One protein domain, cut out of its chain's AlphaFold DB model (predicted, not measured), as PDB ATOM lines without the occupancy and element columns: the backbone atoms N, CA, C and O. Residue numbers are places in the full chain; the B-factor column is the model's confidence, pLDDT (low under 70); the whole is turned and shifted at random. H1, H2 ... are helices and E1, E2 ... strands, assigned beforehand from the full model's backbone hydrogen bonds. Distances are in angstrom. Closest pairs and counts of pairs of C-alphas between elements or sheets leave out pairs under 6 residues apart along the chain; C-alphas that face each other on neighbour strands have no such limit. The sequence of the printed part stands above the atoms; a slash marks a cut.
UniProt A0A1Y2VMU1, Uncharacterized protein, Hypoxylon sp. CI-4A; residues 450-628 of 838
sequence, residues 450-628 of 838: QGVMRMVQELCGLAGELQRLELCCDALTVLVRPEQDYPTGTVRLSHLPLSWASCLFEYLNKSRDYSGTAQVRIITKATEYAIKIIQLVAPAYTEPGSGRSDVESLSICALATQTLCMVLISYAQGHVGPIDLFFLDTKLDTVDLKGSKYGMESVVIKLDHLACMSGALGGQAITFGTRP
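Overview. This is residues 450 to 628 of the 838 residues of an uncharacterized protein of Hypoxylon sp. CI-4A (UniProt A0A1Y2VMU1). Four helices bunch side by side as a loose-angled bundle at one end, and two small sheets, the strand hairpin E1 E2 and the three-stranded meander E3 E4 E5, make the other end. H4 runs slanting through the middle, from the bundle to the strands, where its later part packs on E1 and covers one face of the sheet E3 E4 E5. The printed part has 179 residues, with four named helices and five named strands in the order H1 E1 E2 H2 H3 H4 E3 E4 E5; both sheets are antiparallel and the class is mixed. The whole is compact, with a radius of gyration of the C-alphas of 16.6 A and spans of 55 by 41 by 31 A.

Along the chain. H1, residues 450 to 468, begins at C-alpha 450 (-3.590, -61.384, 43.110) and is 26.5 A long. E1, residues 475 to 480, and E2, residues 490 to 497, measure 15.2 A and 22.3 A. H2, residues 498 to 510, measures 18.3 A. H3, residues 517 to 537, is 30.6 A long and ends at C-alpha 537 (-13.739, -39.829, 48.441). H4, residues 550 to 572, is 32.7 A long. E3, residues 590 to 593, E4, residues 603 to 608, and E5, residues 621 to 626, measure 10.1 A, 15.3 A and 16.9 A; C-alpha 626 is at (-16.586, -37.552, 41.062).

Arrangement. In the bundle, H1 touches H2, closest at the C-alphas of Val 456 and Phe 505, 5.7 A. With residues 452 to 459 alone H1 touches H4, at a shallow tilt of 28 degrees, the same way. H2 and H3 form a helical hairpin, closest at the C-alphas of Leu 504 and Ala 526, 4.8 A. H3 touches H4, closest at the C-alphas of Ala 530 and Ala 560, 5.0 A. In each helix every O i to N i+4 pair is within hydrogen-bond range. E1 and E2 are a hairpin, with N 478 and O 494 at 2.8 A. The closest C-alphas of E1 and E5 are those of Val 480 and Phe 624, 4.9 A. In the meander, each strand the antiparallel neighbour of the one before, N 605 and O 591 are 2.8 A apart, and N 606 and O 623 2.8 A. H3 and H4 are on the same face of this sheet, two layers; H4 runs along the strands at a height over the sheet of 9.5 A.

Size, cuts and confidence. The C-alphas farthest apart, those of Gly 516 and Gly 615, are 55.4 A apart. The printed part has no cut. The links H3 to H4, H4 to E3 and E4 to E5 are long. The mean pLDDT of the printed part is 74.1; 63 residues are under 70, among them 460 to 472 and 580 to 586.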
ATOM      1  N   GLN A 450      -4.887 -61.415  42.432       60.66
ATOM      2  CA  GLN A 450      -3.590 -61.384  43.110       60.66
ATOM      3  C   GLN A 450      -2.905 -60.010  43.052       60.66
ATOM      4  O   GLN A 450      -2.313 -59.613  44.048       60.66
ATOM      5  N   GLY A 451      -3.006 -59.273  41.939       60.41
ATOM      6  CA  GLY A 451      -2.395 -57.946  41.795       60.41
ATOM      7  C   GLY A 451      -3.106 -56.890  42.643       60.41
ATOM      8  O   GLY A 451      -2.463 -56.172  43.403       60.41
ATOM      9  N   VAL A 452      -4.444 -56.865  42.594       63.66
ATOM     10  CA  VAL A 452      -5.265 -55.989  43.452       63.66
ATOM     11  C   VAL A 452      -5.009 -56.304  44.928       63.66
ATOM     12  O   VAL A 452      -4.704 -55.411  45.709       63.66
ATOM     13  N   MET A 453      -5.054 -57.585  45.305       65.25
ATOM     14  CA  MET A 453      -4.779 -58.030  46.672       65.25
ATOM     15  C   MET A 453      -3.359 -57.669  47.133       65.25
ATOM     16  O   MET A 453      -3.205 -57.246  48.276       65.25
ATOM     17  N   ARG A 454      -2.340 -57.806  46.270       67.69
ATOM     18  CA  ARG A 454      -0.952 -57.428  46.574       67.69
ATOM     19  C   ARG A 454      -0.841 -55.933  46.881       67.69
ATOM     20  O   ARG A 454      -0.339 -55.593  47.944       67.69
ATOM     21  N   MET A 455      -1.391 -55.069  46.026       65.38
ATOM     22  CA  MET A 455      -1.357 -53.618  46.251       65.38
ATOM     23  C   MET A 455      -2.085 -53.207  47.541       65.38
ATOM     24  O   MET A 455      -1.548 -52.415  48.307       65.38
ATOM     25  N   VAL A 456      -3.264 -53.773  47.854       67.00
ATOM     26  CA  VAL A 456      -3.930 -53.480  49.145       67.00
ATOM     27  C   VAL A 456      -3.133 -54.054  50.329       67.00
ATOM     28  O   VAL A 456      -3.102 -53.437  51.386       67.00
ATOM     29  N   GLN A 457      -2.437 -55.187  50.173       69.69
ATOM     30  CA  GLN A 457      -1.541 -55.713  51.211       69.69
ATOM     31  C   GLN A 457      -0.355 -54.774  51.481       69.69
ATOM     32  O   GLN A 457      -0.030 -54.523  52.640       69.69
ATOM     33  N   GLU A 458       0.282 -54.258  50.429       66.50
ATOM     34  CA  GLU A 458       1.424 -53.339  50.514       66.50
ATOM     35  C   GLU A 458       0.997 -51.990  51.115       66.50
ATOM     36  O   GLU A 458       1.627 -51.524  52.062       66.50
ATOM     37  N   LEU A 459      -0.148 -51.435  50.690       70.06
ATOM     38  CA  LEU A 459      -0.783 -50.273  51.330       70.06
ATOM     39  C   LEU A 459      -1.056 -50.499  52.822       70.06
ATOM     40  O   LEU A 459      -0.786 -49.621  53.640       70.06
ATOM     41  N   CYS A 460      -1.575 -51.672  53.195       69.81
ATOM     42  CA  CYS A 460      -1.849 -51.989  54.593       69.81
ATOM     43  C   CYS A 460      -0.567 -52.142  55.431       69.81
ATOM     44  O   CYS A 460      -0.564 -51.774  56.604       69.81
ATOM     45  N   GLY A 461       0.523 -52.641  54.839       66.06
ATOM     46  CA  GLY A 461       1.843 -52.662  55.473       66.06
ATOM     47  C   GLY A 461       2.401 -51.253  55.695       66.06
ATOM     48  O   GLY A 461       2.818 -50.932  56.804       66.06
ATOM     49  N   LEU A 462       2.330 -50.390  54.675       65.25
ATOM     50  CA  LEU A 462       2.749 -48.986  54.765       65.25
ATOM     51  C   LEU A 462       1.946 -48.207  55.816       65.25
ATOM     52  O   LEU A 462       2.524 -47.453  56.592       65.25
ATOM     53  N   ALA A 463       0.633 -48.429  55.905       66.06
ATOM     54  CA  ALA A 463      -0.200 -47.834  56.947       66.06
ATOM     55  C   ALA A 463       0.204 -48.297  58.362       66.06
ATOM     56  O   ALA A 463       0.252 -47.484  59.281       66.06
ATOM     57  N   GLY A 464       0.551 -49.578  58.535       65.25
ATOM     58  CA  GLY A 464       1.098 -50.093  59.795       65.25
ATOM     59  C   GLY A 464       2.458 -49.483  60.162       65.25
ATOM     60  O   GLY A 464       2.717 -49.232  61.336       65.25
ATOM     61  N   GLU A 465       3.304 -49.181  59.174       66.38
ATOM     62  CA  GLU A 465       4.568 -48.464  59.387       66.38
ATOM     63  C   GLU A 465       4.359 -46.987  59.755       66.38
ATOM     64  O   GLU A 465       5.038 -46.500  60.656       66.38
ATOM     65  N   LEU A 466       3.393 -46.286  59.146       63.03
ATOM     66  CA  LEU A 466       3.036 -44.919  59.557       63.03
ATOM     67  C   LEU A 466       2.510 -44.872  61.000       63.03
ATOM     68  O   LEU A 466       2.904 -43.986  61.756       63.03
ATOM     69  N   GLN A 467       1.707 -45.859  61.418       64.31
ATOM     70  CA  GLN A 467       1.319 -46.025  62.824       64.31
ATOM     71  C   GLN A 467       2.551 -46.257  63.721       64.31
ATOM     72  O   GLN A 467       2.732 -45.566  64.722       64.31
ATOM     73  N   ARG A 468       3.450 -47.179  63.340       65.12
ATOM     74  CA  ARG A 468       4.683 -47.508  64.090       65.12
ATOM     75  C   ARG A 468       5.670 -46.333  64.204       65.12
ATOM     76  O   ARG A 468       6.491 -46.321  65.118       65.12
ATOM     77  N   LEU A 469       5.627 -45.389  63.267       60.34
ATOM     78  CA  LEU A 469       6.453 -44.177  63.239       60.34
ATOM     79  C   LEU A 469       5.769 -42.957  63.882       60.34
ATOM     80  O   LEU A 469       6.322 -41.864  63.827       60.34
ATOM     81  N   GLU A 470       4.594 -43.144  64.487       62.19
ATOM     82  CA  GLU A 470       3.783 -42.090  65.109       62.19
ATOM     83  C   GLU A 470       3.334 -40.980  64.129       62.19
ATOM     84  O   GLU A 470       3.142 -39.826  64.509       62.19
ATOM     85  N   LEU A 471       3.133 -41.338  62.854       59.72
ATOM     86  CA  LEU A 471       2.764 -40.422  61.763       59.72
ATOM     87  C   LEU A 471       1.267 -40.431  61.405       59.72
ATOM     88  O   LEU A 471       0.826 -39.547  60.674       59.72
ATOM     89  N   CYS A 472       0.480 -41.400  61.885       67.56
ATOM     90  CA  CYS A 472      -0.986 -41.391  61.774       67.56
ATOM     91  C   CYS A 472      -1.670 -42.211  62.889       67.56
ATOM     92  O   CYS A 472      -1.030 -42.996  63.591       67.56
ATOM     93  N   CYS A 473      -2.986 -42.025  63.047       71.88
ATOM     94  CA  CYS A 473      -3.837 -42.806  63.958       71.88
ATOM     95  C   CYS A 473      -4.443 -44.044  63.247       71.88
ATOM     96  O   CYS A 473      -3.779 -44.735  62.477       71.88
ATOM     97  N   ASP A 474      -5.721 -44.342  63.480       75.19
ATOM     98  CA  ASP A 474      -6.517 -45.411  62.866       75.19
ATOM     99  C   ASP A 474      -7.001 -45.088  61.436       75.19
ATOM    100  O   ASP A 474      -7.707 -45.891  60.820       75.19
ATOM    101  N   ALA A 475      -6.647 -43.918  60.900       77.75
ATOM    102  CA  ALA A 475      -7.219 -43.342  59.687       77.75
ATOM    103  C   ALA A 475      -6.245 -42.421  58.937       77.75
ATOM    104  O   ALA A 475      -5.168 -42.088  59.428       77.75
ATOM    105  N   LEU A 476      -6.669 -42.000  57.742       82.38
ATOM    106  CA  LEU A 476      -6.060 -40.937  56.940       82.38
ATOM    107  C   LEU A 476      -7.121 -39.866  56.659       82.38
ATOM    108  O   LEU A 476      -8.277 -40.202  56.381       82.38
ATOM    109  N   THR A 477      -6.754 -38.589  56.674       84.81
ATOM    110  CA  THR A 477      -7.643 -37.519  56.201       84.81
ATOM    111  C   THR A 477      -7.630 -37.408  54.671       84.81
ATOM    112  O   THR A 477      -6.716 -37.876  53.988       84.81
ATOM    113  N   VAL A 478      -8.695 -36.836  54.104       90.00
ATOM    114  CA  VAL A 478      -8.837 -36.583  52.665       90.00
ATOM    115  C   VAL A 478      -9.735 -35.372  52.395       90.00
ATOM    116  O   VAL A 478     -10.821 -35.244  52.960       90.00
ATOM    117  N   LEU A 479      -9.304 -34.478  51.502       88.38
ATOM    118  CA  LEU A 479     -10.086 -33.328  51.030       88.38
ATOM    119  C   LEU A 479     -11.048 -33.728  49.899       88.38
ATOM    120  O   LEU A 479     -10.619 -34.076  48.800       88.38
ATOM    121  N   VAL A 480     -12.353 -33.624  50.142       89.69
ATOM    122  CA  VAL A 480     -13.418 -34.126  49.255       89.69
ATOM    123  C   VAL A 480     -14.310 -32.991  48.747       89.69
ATOM    124  O   VAL A 480     -14.873 -32.221  49.527       89.69
ATOM    125  N   ARG A 481     -14.483 -32.890  47.426       84.69
ATOM    126  CA  ARG A 481     -15.453 -31.993  46.784       84.69
ATOM    127  C   ARG A 481     -16.874 -32.575  46.884       84.69
ATOM    128  O   ARG A 481     -17.057 -33.754  46.576       84.69
ATOM    129  N   PRO A 482     -17.884 -31.771  47.266       70.81
ATOM    130  CA  PRO A 482     -19.277 -32.202  47.306       70.81
ATOM    131  C   PRO A 482     -19.857 -32.429  45.901       70.81
ATOM    132  O   PRO A 482     -19.288 -32.025  44.884       70.81
ATOM    133  N   GLU A 483     -21.019 -33.078  45.864       64.56
ATOM    134  CA  GLU A 483     -21.789 -33.363  44.651       64.56
ATOM    135  C   GLU A 483     -22.275 -32.082  43.938       64.56
ATOM    136  O   GLU A 483     -22.566 -31.061  44.567       64.56
ATOM    137  N   GLN A 484     -22.334 -32.123  42.601       56.56
ATOM    138  CA  GLN A 484     -22.635 -30.956  41.764       56.56
ATOM    139  C   GLN A 484     -24.133 -30.617  41.717       56.56
ATOM    140  O   GLN A 484     -24.782 -30.861  40.705       56.56
ATOM    141  N   ASP A 485     -24.650 -29.976  42.765       40.06
ATOM    142  CA  ASP A 485     -25.957 -29.288  42.698       40.06
ATOM    143  C   ASP A 485     -26.052 -27.982  43.522       40.06
ATOM    144  O   ASP A 485     -27.079 -27.306  43.502       40.06
ATOM    145  N   TYR A 486     -24.980 -27.565  44.215       37.25
ATOM    146  CA  TYR A 486     -24.965 -26.329  45.017       37.25
ATOM    147  C   TYR A 486     -23.836 -25.360  44.619       37.25
ATOM    148  O   TYR A 486     -22.709 -25.789  44.373       37.25
ATOM    149  N   PRO A 487     -24.090 -24.031  44.597       40.50
ATOM    150  CA  PRO A 487     -23.120 -23.014  44.169       40.50
ATOM    151  C   PRO A 487     -22.051 -22.683  45.231       40.50
ATOM    152  O   PRO A 487     -21.263 -21.753  45.056       40.50
ATOM    153  N   THR A 488     -22.033 -23.399  46.354       49.97
ATOM    154  CA  THR A 488     -21.070 -23.214  47.442       49.97
ATOM    155  C   THR A 488     -19.755 -23.911  47.111       49.97
ATOM    156  O   THR A 488     -19.645 -25.130  47.238       49.97
ATOM    157  N   GLY A 489     -18.744 -23.131  46.721       67.19
ATOM    158  CA  GLY A 489     -17.362 -23.597  46.622       67.19
ATOM    159  C   GLY A 489     -16.816 -23.964  48.003       67.19
ATOM    160  O   GLY A 489     -16.185 -23.138  48.659       67.19
ATOM    161  N   THR A 490     -17.063 -25.200  48.427       76.44
ATOM    162  CA  THR A 490     -16.605 -25.788  49.690       76.44
ATOM    163  C   THR A 490     -15.984 -27.158  49.412       76.44
ATOM    164  O   THR A 490     -16.443 -27.871  48.527       76.44
ATOM    165  N   VAL A 491     -14.949 -27.525  50.162       85.75
ATOM    166  CA  VAL A 491     -14.298 -28.843  50.175       85.75
ATOM    167  C   VAL A 491     -14.315 -29.344  51.616       85.75
ATOM    168  O   VAL A 491     -14.026 -28.578  52.533       85.75
ATOM    169  N   ARG A 492     -14.660 -30.614  51.829       87.69
ATOM    170  CA  ARG A 492     -14.747 -31.230  53.155       87.69
ATOM    171  C   ARG A 492     -13.513 -32.068  53.451       87.69
ATOM    172  O   ARG A 492     -13.256 -33.045  52.752       87.69
ATOM    173  N   LEU A 493     -12.804 -31.737  54.522       84.81
ATOM    174  CA  LEU A 493     -11.810 -32.620  55.114       84.81
ATOM    175  C   LEU A 493     -12.552 -33.775  55.807       84.81
ATOM    176  O   LEU A 493     -13.454 -33.549  56.616       84.81
ATOM    177  N   SER A 494     -12.256 -35.001  55.383       87.12
ATOM    178  CA  SER A 494     -13.008 -36.220  55.703       87.12
ATOM    179  C   SER A 494     -12.066 -37.319  56.195       87.12
ATOM    180  O   SER A 494     -10.929 -37.396  55.747       87.12
ATOM    181  N   HIS A 495     -12.542 -38.181  57.092       84.75
ATOM    182  CA  HIS A 495     -11.753 -39.217  57.770       84.75
ATOM    183  C   HIS A 495     -11.962 -40.583  57.093       84.75
ATOM    184  O   HIS A 495     -13.093 -41.071  57.055       84.75
ATOM    185  N   LEU A 496     -10.905 -41.201  56.557       86.75
ATOM    186  CA  LEU A 496     -10.924 -42.517  55.903       86.75
ATOM    187  C   LEU A 496     -10.285 -43.568  56.836       86.75
ATOM    188  O   LEU A 496      -9.059 -43.596  56.956       86.75
ATOM    189  N   PRO A 497     -11.071 -44.450  57.488       85.88
ATOM    190  CA  PRO A 497     -10.530 -45.423  58.437       85.88
ATOM    191  C   PRO A 497      -9.669 -46.500  57.763       85.88
ATOM    192  O   PRO A 497     -10.124 -47.190  56.844       85.88
ATOM    193  N   LEU A 498      -8.462 -46.737  58.283       80.19
ATOM    194  CA  LEU A 498      -7.561 -47.812  57.844       80.19
ATOM    195  C   LEU A 498      -8.193 -49.199  58.032       80.19
ATOM    196  O   LEU A 498      -7.906 -50.130  57.276       80.19
ATOM    197  N   SER A 499      -9.126 -49.333  58.980       82.19
ATOM    198  CA  SER A 499      -9.944 -50.538  59.157       82.19
ATOM    199  C   SER A 499     -10.728 -50.929  57.894       82.19
ATOM    200  O   SER A 499     -10.929 -52.118  57.653       82.19
ATOM    201  N   TRP A 500     -11.113 -49.979  57.030       87.75
ATOM    202  CA  TRP A 500     -11.809 -50.283  55.772       87.75
ATOM    203  C   TRP A 500     -10.860 -50.865  54.716       87.75
ATOM    204  O   TRP A 500     -11.239 -51.806  54.016       87.75
ATOM    205  N   ALA A 501      -9.620 -50.367  54.639       84.06
ATOM    206  CA  ALA A 501      -8.570 -50.938  53.790       84.06
ATOM    207  C   ALA A 501      -8.140 -52.330  54.293       84.06
ATOM    208  O   ALA A 501      -8.022 -53.272  53.508       84.06
ATOM    209  N   SER A 502      -8.019 -52.489  55.616       78.62
ATOM    210  CA  SER A 502      -7.759 -53.775  56.270       78.62
ATOM    211  C   SER A 502      -8.854 -54.803  55.959       78.62
ATOM    212  O   SER A 502      -8.551 -55.906  55.505       78.62
ATOM    213  N   CYS A 503     -10.139 -54.438  56.077       81.38
ATOM    214  CA  CYS A 503     -11.248 -55.307  55.670       81.38
ATOM    215  C   CYS A 503     -11.241 -55.626  54.166       81.38
ATOM    216  O   CYS A 503     -11.487 -56.776  53.800       81.38
ATOM    217  N   LEU A 504     -10.945 -54.655  53.293       84.25
ATOM    218  CA  LEU A 504     -10.814 -54.885  51.849       84.25
ATOM    219  C   LEU A 504      -9.751 -55.960  51.556       84.25
ATOM    220  O   LEU A 504     -10.049 -56.931  50.856       84.25
ATOM    221  N   PHE A 505      -8.558 -55.848  52.150       80.00
ATOM    222  CA  PHE A 505      -7.518 -56.877  52.054       80.00
ATOM    223  C   PHE A 505      -7.969 -58.221  52.645       80.00
ATOM    224  O   PHE A 505      -7.808 -59.261  52.004       80.00
ATOM    225  N   GLU A 506      -8.562 -58.220  53.842       80.88
ATOM    226  CA  GLU A 506      -8.940 -59.443  54.552       80.88
ATOM    227  C   GLU A 506      -9.948 -60.284  53.747       80.88
ATOM    228  O   GLU A 506      -9.802 -61.505  53.659       80.88
ATOM    229  N   TYR A 507     -10.933 -59.648  53.102       80.88
ATOM    230  CA  TYR A 507     -11.861 -60.341  52.205       80.88
ATOM    231  C   TYR A 507     -11.190 -60.754  50.878       80.88
ATOM    232  O   TYR A 507     -11.338 -61.911  50.489       80.88
ATOM    233  N   LEU A 508     -10.388 -59.899  50.224       77.88
ATOM    234  CA  LEU A 508      -9.681 -60.257  48.974       77.88
ATOM    235  C   LEU A 508      -8.682 -61.418  49.132       77.88
ATOM    236  O   LEU A 508      -8.491 -62.200  48.194       77.88
ATOM    237  N   ASN A 509      -8.051 -61.543  50.303       77.62
ATOM    238  CA  ASN A 509      -7.168 -62.662  50.618       77.62
ATOM    239  C   ASN A 509      -7.968 -63.936  50.939       77.62
ATOM    240  O   ASN A 509      -7.645 -64.998  50.411       77.62
ATOM    241  N   LYS A 510      -9.062 -63.840  51.712       76.12
ATOM    242  CA  LYS A 510      -9.955 -64.985  51.988       76.12
ATOM    243  C   LYS A 510     -10.549 -65.600  50.722       76.12
ATOM    244  O   LYS A 510     -10.716 -66.813  50.678       76.12
ATOM    245  N   SER A 511     -10.839 -64.828  49.670       74.56
ATOM    246  CA  SER A 511     -11.352 -65.372  48.397       74.56
ATOM    247  C   SER A 511     -10.311 -66.157  47.582       74.56
ATOM    248  O   SER A 511     -10.551 -66.446  46.413       74.56
ATOM    249  N   ARG A 512      -9.153 -66.503  48.161       69.31
ATOM    250  CA  ARG A 512      -8.227 -67.519  47.633       69.31
ATOM    251  C   ARG A 512      -8.532 -68.928  48.145       69.31
ATOM    252  O   ARG A 512      -8.258 -69.891  47.439       69.31
ATOM    253  N   ASP A 513      -9.101 -69.036  49.345       70.94
ATOM    254  CA  ASP A 513      -9.300 -70.308  50.059       70.94
ATOM    255  C   ASP A 513     -10.653 -70.973  49.732       70.94
ATOM    256  O   ASP A 513     -10.974 -72.051  50.234       70.94
ATOM    257  N   TYR A 514     -11.463 -70.322  48.893       70.19
ATOM    258  CA  TYR A 514     -12.817 -70.728  48.524       70.19
ATOM    259  C   TYR A 514     -13.035 -70.593  47.015       70.19
ATOM    260  O   TYR A 514     -12.479 -69.698  46.384       70.19
ATOM    261  N   SER A 515     -13.905 -71.437  46.463       66.12
ATOM    262  CA  SER A 515     -14.319 -71.431  45.056       66.12
ATOM    263  C   SER A 515     -15.843 -71.315  44.910       66.12
ATOM    264  O   SER A 515     -16.592 -71.492  45.880       66.12
ATOM    265  N   GLY A 516     -16.306 -70.984  43.699       67.25
ATOM    266  CA  GLY A 516     -17.732 -70.891  43.363       67.25
ATOM    267  C   GLY A 516     -18.494 -69.923  44.273       67.25
ATOM    268  O   GLY A 516     -17.990 -68.851  44.613       67.25
ATOM    269  N   THR A 517     -19.688 -70.324  44.719       65.06
ATOM    270  CA  THR A 517     -20.600 -69.530  45.571       65.06
ATOM    271  C   THR A 517     -19.927 -68.751  46.703       65.06
ATOM    272  O   THR A 517     -20.314 -67.622  47.013       65.06
ATOM    273  N   ALA A 518     -18.937 -69.365  47.355       64.94
ATOM    274  CA  ALA A 518     -18.293 -68.810  48.532       64.94
ATOM    275  C   ALA A 518     -17.284 -67.722  48.143       64.94
ATOM    276  O   ALA A 518     -17.201 -66.703  48.825       64.94
ATOM    277  N   GLN A 519     -16.589 -67.903  47.017       68.69
ATOM    278  CA  GLN A 519     -15.657 -66.927  46.461       68.69
ATOM    279  C   GLN A 519     -16.385 -65.642  46.054       68.69
ATOM    280  O   GLN A 519     -16.025 -64.570  46.540       68.69
ATOM    281  N   VAL A 520     -17.467 -65.767  45.273       68.44
ATOM    282  CA  VAL A 520     -18.321 -64.645  44.833       68.44
ATOM    283  C   VAL A 520     -18.794 -63.830  46.038       68.44
ATOM    284  O   VAL A 520     -18.580 -62.624  46.106       68.44
ATOM    285  N   ARG A 521     -19.349 -64.492  47.062       71.12
ATOM    286  CA  ARG A 521     -19.851 -63.842  48.290       71.12
ATOM    287  C   ARG A 521     -18.776 -63.134  49.116       71.12
ATOM    288  O   ARG A 521     -19.087 -62.185  49.835       71.12
ATOM    289  N   ILE A 522     -17.531 -63.598  49.055       73.00
ATOM    290  CA  ILE A 522     -16.391 -62.946  49.710       73.00
ATOM    291  C   ILE A 522     -15.935 -61.731  48.882       73.00
ATOM    292  O   ILE A 522     -15.702 -60.664  49.452       73.00
ATOM    293  N   ILE A 523     -15.915 -61.844  47.550       75.19
ATOM    294  CA  ILE A 523     -15.634 -60.738  46.621       75.19
ATOM    295  C   ILE A 523     -16.718 -59.647  46.705       75.19
ATOM    296  O   ILE A 523     -16.383 -58.461  46.702       75.19
ATOM    297  N   THR A 524     -17.998 -59.996  46.890       81.75
ATOM    298  CA  THR A 524     -19.070 -59.022  47.177       81.75
ATOM    299  C   THR A 524     -18.741 -58.196  48.420       81.75
ATOM    300  O   THR A 524     -18.830 -56.973  48.375       81.75
ATOM    301  N   LYS A 525     -18.275 -58.828  49.506       81.00
ATOM    302  CA  LYS A 525     -17.901 -58.117  50.740       81.00
ATOM    303  C   LYS A 525     -16.663 -57.242  50.586       81.00
ATOM    304  O   LYS A 525     -16.659 -56.130  51.100       81.00
ATOM    305  N   ALA A 526     -15.645 -57.689  49.851       84.94
ATOM    306  CA  ALA A 526     -14.539 -56.815  49.457       84.94
ATOM    307  C   ALA A 526     -15.065 -55.577  48.701       84.94
ATOM    308  O   ALA A 526     -14.708 -54.443  49.017       84.94
ATOM    309  N   THR A 527     -16.008 -55.790  47.781       86.31
ATOM    310  CA  THR A 527     -16.638 -54.733  46.977       86.31
ATOM    311  C   THR A 527     -17.473 -53.763  47.824       86.31
ATOM    312  O   THR A 527     -17.446 -52.568  47.559       86.31
ATOM    313  N   GLU A 528     -18.152 -54.220  48.882       88.12
ATOM    314  CA  GLU A 528     -18.842 -53.342  49.847       88.12
ATOM    315  C   GLU A 528     -17.878 -52.355  50.533       88.12
ATOM    316  O   GLU A 528     -18.221 -51.186  50.710       88.12
ATOM    317  N   TYR A 529     -16.668 -52.788  50.912       88.00
ATOM    318  CA  TYR A 529     -15.653 -51.888  51.481       88.00
ATOM    319  C   TYR A 529     -15.022 -50.983  50.420       88.00
ATOM    320  O   TYR A 529     -14.869 -49.787  50.663       88.00
ATOM    321  N   ALA A 530     -14.741 -51.515  49.228       89.81
ATOM    322  CA  ALA A 530     -14.269 -50.726  48.093       89.81
ATOM    323  C   ALA A 530     -15.237 -49.575  47.747       89.81
ATOM    324  O   ALA A 530     -14.809 -48.443  47.540       89.81
ATOM    325  N   ILE A 531     -16.545 -49.839  47.762       88.56
ATOM    326  CA  ILE A 531     -17.586 -48.838  47.501       88.56
ATOM    327  C   ILE A 531     -17.639 -47.774  48.597       88.56
ATOM    328  O   ILE A 531     -17.674 -46.596  48.260       88.56
ATOM    329  N   LYS A 532     -17.567 -48.144  49.884       89.69
ATOM    330  CA  LYS A 532     -17.508 -47.162  50.989       89.69
ATOM    331  C   LYS A 532     -16.310 -46.222  50.857       89.69
ATOM    332  O   LYS A 532     -16.455 -45.021  51.059       89.69
ATOM    333  N   ILE A 533     -15.148 -46.763  50.485       91.00
ATOM    334  CA  ILE A 533     -13.924 -45.992  50.224       91.00
ATOM    335  C   ILE A 533     -14.148 -45.014  49.061       91.00
ATOM    336  O   ILE A 533     -13.892 -43.821  49.207       91.00
ATOM    337  N   ILE A 534     -14.681 -45.490  47.930       90.00
ATOM    338  CA  ILE A 534     -14.935 -44.645  46.753       90.00
ATOM    339  C   ILE A 534     -15.995 -43.574  47.053       90.00
ATOM    340  O   ILE A 534     -15.768 -42.414  46.738       90.00
ATOM    341  N   GLN A 535     -17.116 -43.916  47.692       88.81
ATOM    342  CA  GLN A 535     -18.193 -42.974  48.030       88.81
ATOM    343  C   GLN A 535     -17.758 -41.919  49.056       88.81
ATOM    344  O   GLN A 535     -18.192 -40.775  48.968       88.81
ATOM    345  N   LEU A 536     -16.876 -42.256  50.003       89.06
ATOM    346  CA  LEU A 536     -16.320 -41.266  50.931       89.06
ATOM    347  C   LEU A 536     -15.458 -40.226  50.201       89.06
ATOM    348  O   LEU A 536     -15.517 -39.044  50.526       89.06
ATOM    349  N   VAL A 537     -14.691 -40.660  49.199       89.38
ATOM    350  CA  VAL A 537     -13.739 -39.829  48.441       89.38
ATOM    351  C   VAL A 537     -14.383 -39.151  47.212       89.38
ATOM    352  O   VAL A 537     -13.899 -38.130  46.720       89.38
ATOM    353  N   ALA A 538     -15.501 -39.688  46.724       86.56
ATOM    354  CA  ALA A 538     -16.264 -39.220  45.573       86.56
ATOM    355  C   ALA A 538     -17.782 -39.431  45.801       86.56
ATOM    356  O   ALA A 538     -18.357 -40.381  45.267       86.56
ATOM    357  N   PRO A 539     -18.460 -38.547  46.567       82.19
ATOM    358  CA  PRO A 539     -19.831 -38.772  47.050       82.19
ATOM    359  C   PRO A 539     -20.897 -39.017  45.978       82.19
ATOM    360  O   PRO A 539     -21.835 -39.767  46.222       82.19
ATOM    361  N   ALA A 540     -20.730 -38.448  44.780       76.94
ATOM    362  CA  ALA A 540     -21.644 -38.652  43.653       76.94
ATOM    363  C   ALA A 540     -21.387 -39.965  42.878       76.94
ATOM    364  O   ALA A 540     -21.934 -40.160  41.795       76.94
ATOM    365  N   TYR A 541     -20.500 -40.846  43.363       79.88
ATOM    366  CA  TYR A 541     -20.253 -42.150  42.744       79.88
ATOM    367  C   TYR A 541     -21.472 -43.063  42.919       79.88
ATOM    368  O   TYR A 541     -21.749 -43.576  44.008       79.88
ATOM    369  N   THR A 542     -22.193 -43.291  41.824       74.81
ATOM    370  CA  THR A 542     -23.350 -44.186  41.820       74.81
ATOM    371  C   THR A 542     -22.922 -45.631  41.597       74.81
ATOM    372  O   THR A 542     -22.156 -45.959  40.690       74.81
ATOM    373  N   GLU A 543     -23.442 -46.524  42.431       70.50
ATOM    374  CA  GLU A 543     -23.125 -47.943  42.339       70.50
ATOM    375  C   GLU A 543     -23.735 -48.605  41.090       70.50
ATOM    376  O   GLU A 543     -24.914 -48.386  40.790       70.50
ATOM    377  N   PRO A 544     -23.006 -49.516  40.416       63.41
ATOM    378  CA  PRO A 544     -23.606 -50.431  39.449       63.41
ATOM    379  C   PRO A 544     -24.723 -51.260  40.097       63.41
ATOM    380  O   PRO A 544     -24.602 -51.687  41.251       63.41
ATOM    381  N   GLY A 545     -25.808 -51.485  39.353       58.94
ATOM    382  CA  GLY A 545     -27.053 -52.064  39.865       58.94
ATOM    383  C   GLY A 545     -26.943 -53.485  40.439       58.94
ATOM    384  O   GLY A 545     -25.909 -54.151  40.364       58.94
ATOM    385  N   SER A 546     -28.043 -53.963  41.023       51.53
ATOM    386  CA  SER A 546     -28.135 -55.271  41.685       51.53
ATOM    387  C   SER A 546     -28.050 -56.441  40.692       51.53
ATOM    388  O   SER A 546     -29.071 -56.948  40.228       51.53
ATOM    389  N   GLY A 547     -26.824 -56.856  40.370       55.88
ATOM    390  CA  GLY A 547     -26.530 -57.965  39.454       55.88
ATOM    391  C   GLY A 547     -25.082 -57.966  38.951       55.88
ATOM    392  O   GLY A 547     -24.850 -58.256  37.783       55.88
ATOM    393  N   ARG A 548     -24.124 -57.560  39.798       67.06
ATOM    394  CA  ARG A 548     -22.716 -57.350  39.417       67.06
ATOM    395  C   ARG A 548     -22.012 -58.673  39.128       67.06
ATOM    396  O   ARG A 548     -22.134 -59.618  39.902       67.06
ATOM    397  N   SER A 549     -21.209 -58.696  38.073       66.38
ATOM    398  CA  SER A 549     -20.236 -59.761  37.820       66.38
ATOM    399  C   SER A 549     -19.034 -59.679  38.775       66.38
ATOM    400  O   SER A 549     -18.713 -58.612  39.311       66.38
ATOM    401  N   ASP A 550     -18.298 -60.784  38.934       66.00
ATOM    402  CA  ASP A 550     -17.002 -60.784  39.636       66.00
ATOM    403  C   ASP A 550     -15.998 -59.818  38.983       66.00
ATOM    404  O   ASP A 550     -15.202 -59.180  39.665       66.00
ATOM    405  N   VAL A 551     -16.073 -59.647  37.658       65.50
ATOM    406  CA  VAL A 551     -15.210 -58.742  36.882       65.50
ATOM    407  C   VAL A 551     -15.492 -57.270  37.208       65.50
ATOM    408  O   VAL A 551     -14.566 -56.474  37.341       65.50
ATOM    409  N   GLU A 552     -16.758 -56.881  37.370       72.06
ATOM    410  CA  GLU A 552     -17.111 -55.532  37.837       72.06
ATOM    411  C   GLU A 552     -16.727 -55.339  39.306       72.06
ATOM    412  O   GLU A 552     -16.156 -54.311  39.660       72.06
ATOM    413  N   SER A 553     -16.964 -56.351  40.138       77.69
ATOM    414  CA  SER A 553     -16.613 -56.356  41.562       77.69
ATOM    415  C   SER A 553     -15.104 -56.156  41.781       77.69
ATOM    416  O   SER A 553     -14.684 -55.289  42.551       77.69
ATOM    417  N   LEU A 554     -14.266 -56.864  41.015       75.19
ATOM    418  CA  LEU A 554     -12.811 -56.685  41.008       75.19
ATOM    419  C   LEU A 554     -12.380 -55.339  40.398       75.19
ATOM    420  O   LEU A 554     -11.449 -54.727  40.917       75.19
ATOM    421  N   SER A 555     -13.067 -54.823  39.369       75.81
ATOM    422  CA  SER A 555     -12.802 -53.474  38.826       75.81
ATOM    423  C   SER A 555     -13.104 -52.361  39.839       75.81
ATOM    424  O   SER A 555     -12.412 -51.342  39.853       75.81
ATOM    425  N   ILE A 556     -14.119 -52.537  40.688       82.94
ATOM    426  CA  ILE A 556     -14.448 -51.609  41.780       82.94
ATOM    427  C   ILE A 556     -13.394 -51.712  42.891       82.94
ATOM    428  O   ILE A 556     -12.911 -50.689  43.371       82.94
ATOM    429  N   CYS A 557     -12.953 -52.926  43.241       85.56
ATOM    430  CA  CYS A 557     -11.834 -53.121  44.168       85.56
ATOM    431  C   CYS A 557     -10.534 -52.481  43.641       85.56
ATOM    432  O   CYS A 557      -9.813 -51.849  44.410       85.56
ATOM    433  N   ALA A 558     -10.258 -52.563  42.335       82.62
ATOM    434  CA  ALA A 558      -9.125 -51.889  41.701       82.62
ATOM    435  C   ALA A 558      -9.244 -50.352  41.761       82.62
ATOM    436  O   ALA A 558      -8.266 -49.689  42.100       82.62
ATOM    437  N   LEU A 559     -10.430 -49.779  41.513       86.12
ATOM    438  CA  LEU A 559     -10.666 -48.333  41.656       86.12
ATOM    439  C   LEU A 559     -10.487 -47.864  43.111       86.12
ATOM    440  O   LEU A 559      -9.864 -46.831  43.349       86.12
ATOM    441  N   ALA A 560     -10.965 -48.633  44.092       89.88
ATOM    442  CA  ALA A 560     -10.737 -48.332  45.506       89.88
ATOM    443  C   ALA A 560      -9.254 -48.449  45.891       89.88
ATOM    444  O   ALA A 560      -8.759 -47.612  46.635       89.88
ATOM    445  N   THR A 561      -8.528 -49.424  45.338       86.69
ATOM    446  CA  THR A 561      -7.077 -49.583  45.546       86.69
ATOM    447  C   THR A 561      -6.308 -48.384  44.989       86.69
ATOM    448  O   THR A 561      -5.542 -47.764  45.718       86.69
ATOM    449  N   GLN A 562      -6.590 -47.980  43.743       86.50
ATOM    450  CA  GLN A 562      -6.057 -46.746  43.145       86.50
ATOM    451  C   GLN A 562      -6.374 -45.518  44.017       86.50
ATOM    452  O   GLN A 562      -5.514 -44.671  44.239       86.50
ATOM    453  N   THR A 563      -7.599 -45.439  44.544       90.88
ATOM    454  CA  THR A 563      -8.034 -44.340  45.419       90.88
ATOM    455  C   THR A 563      -7.241 -44.322  46.730       90.88
ATOM    456  O   THR A 563      -6.763 -43.260  47.118       90.88
ATOM    457  N   LEU A 564      -7.026 -45.476  47.373       88.88
ATOM    458  CA  LEU A 564      -6.213 -45.595  48.590       88.88
ATOM    459  C   LEU A 564      -4.750 -45.188  48.357       88.88
ATOM    460  O   LEU A 564      -4.222 -44.434  49.169       88.88
ATOM    461  N   CYS A 565      -4.118 -45.613  47.252       84.75
ATOM    462  CA  CYS A 565      -2.761 -45.168  46.899       84.75
ATOM    463  C   CYS A 565      -2.677 -43.639  46.848       84.75
ATOM    464  O   CYS A 565      -1.796 -43.034  47.455       84.75
ATOM    465  N   MET A 566      -3.627 -43.004  46.157       88.25
ATOM    466  CA  MET A 566      -3.618 -41.554  45.994       88.25
ATOM    467  C   MET A 566      -3.981 -40.799  47.276       88.25
ATOM    468  O   MET A 566      -3.451 -39.711  47.493       88.25
ATOM    469  N   VAL A 567      -4.846 -41.349  48.138       86.81
ATOM    470  CA  VAL A 567      -5.117 -40.778  49.469       86.81
ATOM    471  C   VAL A 567      -3.879 -40.874  50.360       86.81
ATOM    472  O   VAL A 567      -3.544 -39.882  50.994       86.81
ATOM    473  N   LEU A 568      -3.158 -42.001  50.357       81.69
ATOM    474  CA  LEU A 568      -1.926 -42.179  51.136       81.69
ATOM    475  C   LEU A 568      -0.836 -41.176  50.723       81.69
ATOM    476  O   LEU A 568      -0.289 -40.486  51.578       81.69
ATOM    477  N   ILE A 569      -0.574 -41.047  49.416       79.31
ATOM    478  CA  ILE A 569       0.377 -40.062  48.867       79.31
ATOM    479  C   ILE A 569      -0.057 -38.639  49.240       79.31
ATOM    480  O   ILE A 569       0.736 -37.856  49.756       79.31
ATOM    481  N   SER A 570      -1.341 -38.321  49.038       83.06
ATOM    482  CA  SER A 570      -1.887 -37.001  49.347       83.06
ATOM    483  C   SER A 570      -1.804 -36.669  50.841       83.06
ATOM    484  O   SER A 570      -1.456 -35.543  51.182       83.06
ATOM    485  N   TYR A 571      -2.087 -37.615  51.741       80.12
ATOM    486  CA  TYR A 571      -1.967 -37.433  53.191       80.12
ATOM    487  C   TYR A 571      -0.509 -37.200  53.610       80.12
ATOM    488  O   TYR A 571      -0.228 -36.254  54.341       80.12
ATOM    489  N   ALA A 572       0.435 -37.980  53.070       69.38
ATOM    490  CA  ALA A 572       1.860 -37.861  53.386       69.38
ATOM    491  C   ALA A 572       2.471 -36.489  53.025       69.38
ATOM    492  O   ALA A 572       3.430 -36.062  53.664       69.38
ATOM    493  N   GLN A 573       1.904 -35.770  52.045       72.00
ATOM    494  CA  GLN A 573       2.281 -34.385  51.712       72.00
ATOM    495  C   GLN A 573       1.379 -33.312  52.368       72.00
ATOM    496  O   GLN A 573       1.354 -32.164  51.919       72.00
ATOM    497  N   GLY A 574       0.586 -33.661  53.392       70.88
ATOM    498  CA  GLY A 574      -0.372 -32.753  54.048       70.88
ATOM    499  C   GLY A 574      -1.435 -32.199  53.087       70.88
ATOM    500  O   GLY A 574      -1.923 -31.083  53.249       70.88
ATOM    501  N   HIS A 575      -1.723 -32.930  52.012       81.94
ATOM    502  CA  HIS A 575      -2.468 -32.509  50.826       81.94
ATOM    503  C   HIS A 575      -1.901 -31.281  50.084       81.94
ATOM    504  O   HIS A 575      -2.587 -30.766  49.205       81.94
ATOM    505  N   VAL A 576      -0.705 -30.767  50.399       77.00
ATOM    506  CA  VAL A 576      -0.189 -29.500  49.838       77.00
ATOM    507  C   VAL A 576       0.576 -29.722  48.532       77.00
ATOM    508  O   VAL A 576       1.445 -30.586  48.449       77.00
ATOM    509  N   GLY A 577       0.321 -28.870  47.534       73.06
ATOM    510  CA  GLY A 577       1.050 -28.861  46.260       73.06
ATOM    511  C   GLY A 577       0.585 -29.923  45.252       73.06
ATOM    512  O   GLY A 577      -0.320 -30.703  45.547       73.06
ATOM    513  N   PRO A 578       1.153 -29.927  44.030       76.38
ATOM    514  CA  PRO A 578       0.864 -30.952  43.030       76.38
ATOM    515  C   PRO A 578       1.339 -32.331  43.498       76.38
ATOM    516  O   PRO A 578       2.177 -32.453  44.394       76.38
ATOM    517  N   ILE A 579       0.832 -33.375  42.851       76.31
ATOM    518  CA  ILE A 579       1.278 -34.747  43.098       76.31
ATOM    519  C   ILE A 579       2.650 -34.929  42.436       76.31
ATOM    520  O   ILE A 579       2.785 -34.769  41.221       76.31
ATOM    521  N   ASP A 580       3.654 -35.258  43.242       65.75
ATOM    522  CA  ASP A 580       5.069 -35.299  42.866       65.75
ATOM    523  C   ASP A 580       5.574 -36.748  42.934       65.75
ATOM    524  O   ASP A 580       6.034 -37.211  43.977       65.75
ATOM    525  N   LEU A 581       5.393 -37.508  41.849       62.38
ATOM    526  CA  LEU A 581       5.810 -38.912  41.787       62.38
ATOM    527  C   LEU A 581       7.223 -38.991  41.209       62.38
ATOM    528  O   LEU A 581       7.479 -38.426  40.151       62.38
ATOM    529  N   PHE A 582       8.122 -39.719  41.878       51.00
ATOM    530  CA  PHE A 582       9.551 -39.780  41.530       51.00
ATOM    531  C   PHE A 582       9.841 -40.276  40.100       51.00
ATOM    532  O   PHE A 582      10.925 -40.029  39.580       51.00
ATOM    533  N   PHE A 583       8.880 -40.972  39.491       49.38
ATOM    534  CA  PHE A 583       8.933 -41.544  38.146       49.38
ATOM    535  C   PHE A 583       8.280 -40.650  37.066       49.38
ATOM    536  O   PHE A 583       8.123 -41.058  35.921       49.38
ATOM    537  N   LEU A 584       7.875 -39.415  37.399       47.94
ATOM    538  CA  LEU A 584       7.272 -38.473  36.450       47.94
ATOM    539  C   LEU A 584       8.080 -37.174  36.339       47.94
ATOM    540  O   LEU A 584       8.121 -36.379  37.275       47.94
ATOM    541  N   ASP A 585       8.596 -36.886  35.137       41.97
ATOM    542  CA  ASP A 585       9.274 -35.619  34.786       41.97
ATOM    543  C   ASP A 585       8.429 -34.356  35.062       41.97
ATOM    544  O   ASP A 585       8.949 -33.240  35.142       41.97
ATOM    545  N   THR A 586       7.106 -34.503  35.181       55.81
ATOM    546  CA  THR A 586       6.165 -33.404  35.431       55.81
ATOM    547  C   THR A 586       5.160 -33.756  36.520       55.81
ATOM    548  O   THR A 586       4.415 -34.730  36.399       55.81
ATOM    549  N   LYS A 587       5.087 -32.896  37.542       73.12
ATOM    550  CA  LYS A 587       4.144 -32.996  38.667       73.12
ATOM    551  C   LYS A 587       2.696 -32.882  38.182       73.12
ATOM    552  O   LYS A 587       2.407 -32.119  37.258       73.12
ATOM    553  N   LEU A 588       1.778 -33.621  38.805       74.00
ATOM    554  CA  LEU A 588       0.395 -33.736  38.338       74.00
ATOM    555  C   LEU A 588      -0.570 -32.825  39.115       74.00
ATOM    556  O   LEU A 588      -0.865 -33.056  40.289       74.00
ATOM    557  N   ASP A 589      -1.147 -31.850  38.407       75.50
ATOM    558  CA  ASP A 589      -2.226 -30.975  38.899       75.50
ATOM    559  C   ASP A 589      -3.619 -31.640  38.849       75.50
ATOM    560  O   ASP A 589      -4.603 -31.103  39.371       75.50
ATOM    561  N   THR A 590      -3.767 -32.767  38.144       77.31
ATOM    562  CA  THR A 590      -5.039 -33.494  37.978       77.31
ATOM    563  C   THR A 590      -4.799 -34.966  37.632       77.31
ATOM    564  O   THR A 590      -3.983 -35.270  36.769       77.31
ATOM    565  N   VAL A 591      -5.565 -35.871  38.252       82.19
ATOM    566  CA  VAL A 591      -5.551 -37.330  38.000       82.19
ATOM    567  C   VAL A 591      -6.996 -37.842  37.857       82.19
ATOM    568  O   VAL A 591      -7.916 -37.263  38.429       82.19
ATOM    569  N   ASP A 592      -7.228 -38.896  37.072       78.44
ATOM    570  CA  ASP A 592      -8.567 -39.387  36.688       78.44
ATOM    571  C   ASP A 592      -8.626 -40.926  36.788       78.44
ATOM    572  O   ASP A 592      -8.365 -41.633  35.810       78.44
ATOM    573  N   LEU A 593      -8.922 -41.440  37.990       83.50
ATOM    574  CA  LEU A 593      -8.860 -42.864  38.354       83.50
ATOM    575  C   LEU A 593     -10.083 -43.641  37.847       83.50
ATOM    576  O   LEU A 593     -11.224 -43.242  38.088       83.50
ATOM    577  N   LYS A 594      -9.855 -44.771  37.165       73.00
ATOM    578  CA  LYS A 594     -10.882 -45.499  36.382       73.00
ATOM    579  C   LYS A 594     -11.034 -46.984  36.733       73.00
ATOM    580  O   LYS A 594     -11.829 -47.678  36.101       73.00
ATOM    581  N   GLY A 595     -10.290 -47.499  37.712       73.50
ATOM    582  CA  GLY A 595     -10.231 -48.937  37.970       73.50
ATOM    583  C   GLY A 595      -9.615 -49.661  36.774       73.50
ATOM    584  O   GLY A 595      -8.532 -49.282  36.332       73.50
ATOM    585  N   SER A 596     -10.305 -50.677  36.245       64.06
ATOM    586  CA  SER A 596      -9.809 -51.521  35.146       64.06
ATOM    587  C   SER A 596     -10.720 -51.568  33.905       64.06
ATOM    588  O   SER A 596     -10.578 -52.481  33.093       64.06
ATOM    589  N   LYS A 597     -11.680 -50.640  33.743       55.47
ATOM    590  CA  LYS A 597     -12.548 -50.560  32.547       55.47
ATOM    591  C   LYS A 597     -12.932 -49.124  32.178       55.47
ATOM    592  O   LYS A 597     -13.351 -48.337  33.023       55.47
ATOM    593  N   TYR A 598     -12.916 -48.825  30.881       45.31
ATOM    594  CA  TYR A 598     -13.516 -47.610  30.323       45.31
ATOM    595  C   TYR A 598     -15.052 -47.679  30.412       45.31
ATOM    596  O   TYR A 598     -15.671 -48.463  29.697       45.31
ATOM    597  N   GLY A 599     -15.675 -46.854  31.265       47.47
ATOM    598  CA  GLY A 599     -17.135 -46.660  31.264       47.47
ATOM    599  C   GLY A 599     -17.800 -46.368  32.614       47.47
ATOM    600  O   GLY A 599     -18.915 -45.853  32.624       47.47
ATOM    601  N   MET A 600     -17.141 -46.661  33.741       53.25
ATOM    602  CA  MET A 600     -17.655 -46.318  35.077       53.25
ATOM    603  C   MET A 600     -17.375 -44.849  35.439       53.25
ATOM    604  O   MET A 600     -16.522 -44.201  34.828       53.25
ATOM    605  N   GLU A 601     -18.083 -44.316  36.440       61.53
ATOM    606  CA  GLU A 601     -17.790 -42.987  36.994       61.53
ATOM    607  C   GLU A 601     -16.404 -42.974  37.650       61.53
ATOM    608  O   GLU A 601     -16.101 -43.824  38.487       61.53
ATOM    609  N   SER A 602     -15.558 -42.018  37.253       73.25
ATOM    610  CA  SER A 602     -14.176 -41.918  37.722       73.25
ATOM    611  C   SER A 602     -14.021 -41.007  38.938       73.25
ATOM    612  O   SER A 602     -14.725 -39.998  39.089       73.25
ATOM    613  N   VAL A 603     -13.054 -41.354  39.791       85.69
ATOM    614  CA  VAL A 603     -12.591 -40.500  40.892       85.69
ATOM    615  C   VAL A 603     -11.565 -39.530  40.315       85.69
ATOM    616  O   VAL A 603     -10.494 -39.933  39.864       85.69
ATOM    617  N   VAL A 604     -11.905 -38.244  40.304       85.31
ATOM    618  CA  VAL A 604     -11.045 -37.176  39.792       85.31
ATOM    619  C   VAL A 604     -10.349 -36.502  40.963       85.31
ATOM    620  O   VAL A 604     -10.999 -36.085  41.921       85.31
ATOM    621  N   ILE A 605      -9.042 -36.337  40.846       89.19
ATOM    622  CA  ILE A 605      -8.179 -35.634  41.793       89.19
ATOM    623  C   ILE A 605      -7.726 -34.331  41.133       89.19
ATOM    624  O   ILE A 605      -7.458 -34.335  39.930       89.19
ATOM    625  N   LYS A 606      -7.670 -33.221  41.874       85.19
ATOM    626  CA  LYS A 606      -7.300 -31.888  41.367       85.19
ATOM    627  C   LYS A 606      -6.521 -31.062  42.377       85.19
ATOM    628  O   LYS A 606      -6.684 -31.254  43.572       85.19
ATOM    629  N   LEU A 607      -5.745 -30.102  41.885       83.75
ATOM    630  CA  LEU A 607      -5.033 -29.115  42.688       83.75
ATOM    631  C   LEU A 607      -5.824 -27.790  42.785       83.75
ATOM    632  O   LEU A 607      -5.773 -26.958  41.878       83.75
ATOM    633  N   ASP A 608      -6.546 -27.566  43.885       80.50
ATOM    634  CA  ASP A 608      -7.449 -26.415  44.081       80.50
ATOM    635  C   ASP A 608      -6.928 -25.397  45.120       80.50
ATOM    636  O   ASP A 608      -6.119 -25.707  45.995       80.50
ATOM    637  N   HIS A 609      -7.412 -24.148  45.067       78.38
ATOM    638  CA  HIS A 609      -7.108 -23.125  46.081       78.38
ATOM    639  C   HIS A 609      -8.105 -23.162  47.246       78.38
ATOM    640  O   HIS A 609      -9.308 -23.002  47.037       78.38
ATOM    641  N   LEU A 610      -7.612 -23.242  48.485       77.69
ATOM    642  CA  LEU A 610      -8.437 -23.285  49.696       77.69
ATOM    643  C   LEU A 610      -8.586 -21.885  50.333       77.69
ATOM    644  O   LEU A 610      -7.888 -21.553  51.285       77.69
ATOM    645  N   ALA A 611      -9.472 -21.035  49.803       79.69
ATOM    646  CA  ALA A 611      -9.904 -19.745  50.385       79.69
ATOM    647  C   ALA A 611      -8.805 -18.882  51.052       79.69
ATOM    648  O   ALA A 611      -8.051 -18.187  50.358       79.69
ATOM    649  N   CYS A 612      -8.767 -18.876  52.390       71.44
ATOM    650  CA  CYS A 612      -7.724 -18.254  53.214       71.44
ATOM    651  C   CYS A 612      -6.668 -19.267  53.698       71.44
ATOM    652  O   CYS A 612      -5.521 -18.880  53.914       71.44
ATOM    653  N   MET A 613      -7.011 -20.558  53.769       76.44
ATOM    654  CA  MET A 613      -6.095 -21.656  54.103       76.44
ATOM    655  C   MET A 613      -4.942 -21.807  53.100       76.44
ATOM    656  O   MET A 613      -3.843 -22.145  53.514       76.44
ATOM    657  N   SER A 614      -5.101 -21.442  51.822       72.62
ATOM    658  CA  SER A 614      -3.966 -21.343  50.882       72.62
ATOM    659  C   SER A 614      -2.857 -20.387  51.360       72.62
ATOM    660  O   SER A 614      -1.713 -20.536  50.947       72.62
ATOM    661  N   GLY A 615      -3.158 -19.428  52.246       63.84
ATOM    662  CA  GLY A 615      -2.145 -18.600  52.912       63.84
ATOM    663  C   GLY A 615      -1.457 -19.285  54.102       63.84
ATOM    664  O   GLY A 615      -0.330 -18.921  54.430       63.84
ATOM    665  N   ALA A 616      -2.107 -20.275  54.723       64.00
ATOM    666  CA  ALA A 616      -1.539 -21.121  55.774       64.00
ATOM    667  C   ALA A 616      -0.614 -22.194  55.185       64.00
ATOM    668  O   ALA A 616       0.488 -22.399  55.682       64.00
ATOM    669  N   LEU A 617      -1.069 -22.825  54.097       68.44
ATOM    670  CA  LEU A 617      -0.389 -23.912  53.386       68.44
ATOM    671  C   LEU A 617       0.678 -23.418  52.393       68.44
ATOM    672  O   LEU A 617       1.435 -24.215  51.853       68.44
ATOM    673  N   GLY A 618       0.716 -22.114  52.099       65.19
ATOM    674  CA  GLY A 618       1.645 -21.523  51.128       65.19
ATOM    675  C   GLY A 618       1.355 -21.853  49.655       65.19
ATOM    676  O   GLY A 618       2.138 -21.464  48.792       65.19
ATOM    677  N   GLY A 619       0.246 -22.534  49.341       73.81
ATOM    678  CA  GLY A 619      -0.043 -23.023  47.990       73.81
ATOM    679  C   GLY A 619      -1.481 -23.500  47.760       73.81
ATOM    680  O   GLY A 619      -2.423 -23.113  48.458       73.81
ATOM    681  N   GLN A 620      -1.653 -24.322  46.726       80.50
ATOM    682  CA  GLN A 620      -2.871 -25.097  46.458       80.50
ATOM    683  C   GLN A 620      -2.849 -26.426  47.229       80.50
ATOM    684  O   GLN A 620      -1.798 -26.834  47.726       80.50
ATOM    685  N   ALA A 621      -3.998 -27.099  47.304       82.44
ATOM    686  CA  ALA A 621      -4.132 -28.412  47.923       82.44
ATOM    687  C   ALA A 621      -4.868 -29.419  47.025       82.44
ATOM    688  O   ALA A 621      -5.707 -29.048  46.200       82.44
ATOM    689  N   ILE A 622      -4.549 -30.696  47.204       87.69
ATOM    690  CA  ILE A 622      -5.109 -31.837  46.479       87.69
ATOM    691  C   ILE A 622      -6.542 -32.102  46.959       87.69
ATOM    692  O   ILE A 622      -6.766 -32.308  48.147       87.69
ATOM    693  N   THR A 623      -7.512 -32.156  46.043       89.75
ATOM    694  CA  THR A 623      -8.923 -32.462  46.330       89.75
ATOM    695  C   THR A 623      -9.472 -33.571  45.431       89.75
ATOM    696  O   THR A 623      -9.229 -33.625  44.221       89.75
ATOM    697  N   PHE A 624     -10.287 -34.440  46.012       91.88
ATOM    698  CA  PHE A 624     -10.913 -35.585  45.360       91.88
ATOM    699  C   PHE A 624     -12.393 -35.310  45.051       91.88
ATOM    700  O   PHE A 624     -12.994 -34.396  45.610       91.88
ATOM    701  N   GLY A 625     -12.993 -36.068  44.133       87.19
ATOM    702  CA  GLY A 625     -14.432 -36.015  43.856       87.19
ATOM    703  C   GLY A 625     -14.806 -36.587  42.488       87.19
ATOM    704  O   GLY A 625     -13.949 -36.776  41.628       87.19
ATOM    705  N   THR A 626     -16.090 -36.845  42.258       82.88
ATOM    706  CA  THR A 626     -16.586 -37.552  41.062       82.88
ATOM    707  C   THR A 626     -16.457 -36.734  39.768       82.88
ATOM    708  O   THR A 626     -16.575 -35.504  39.767       82.88
ATOM    709  N   ARG A 627     -16.263 -37.415  38.630       70.50
ATOM    710  CA  ARG A 627     -16.376 -36.818  37.288       70.50
ATOM    711  C   ARG A 627     -17.849 -36.545  36.926       70.50
ATOM    712  O   ARG A 627     -18.652 -37.469  37.001       70.50
ATOM    713  N   PRO A 628     -18.228 -35.337  36.469       57.59
ATOM    714  CA  PRO A 628     -19.626 -35.032  36.170       57.59
ATOM    715  C   PRO A 628     -20.143 -35.750  34.915       57.59
ATOM    716  O   PRO A 628     -19.487 -35.750  33.866       57.59
TER     717      PRO A 628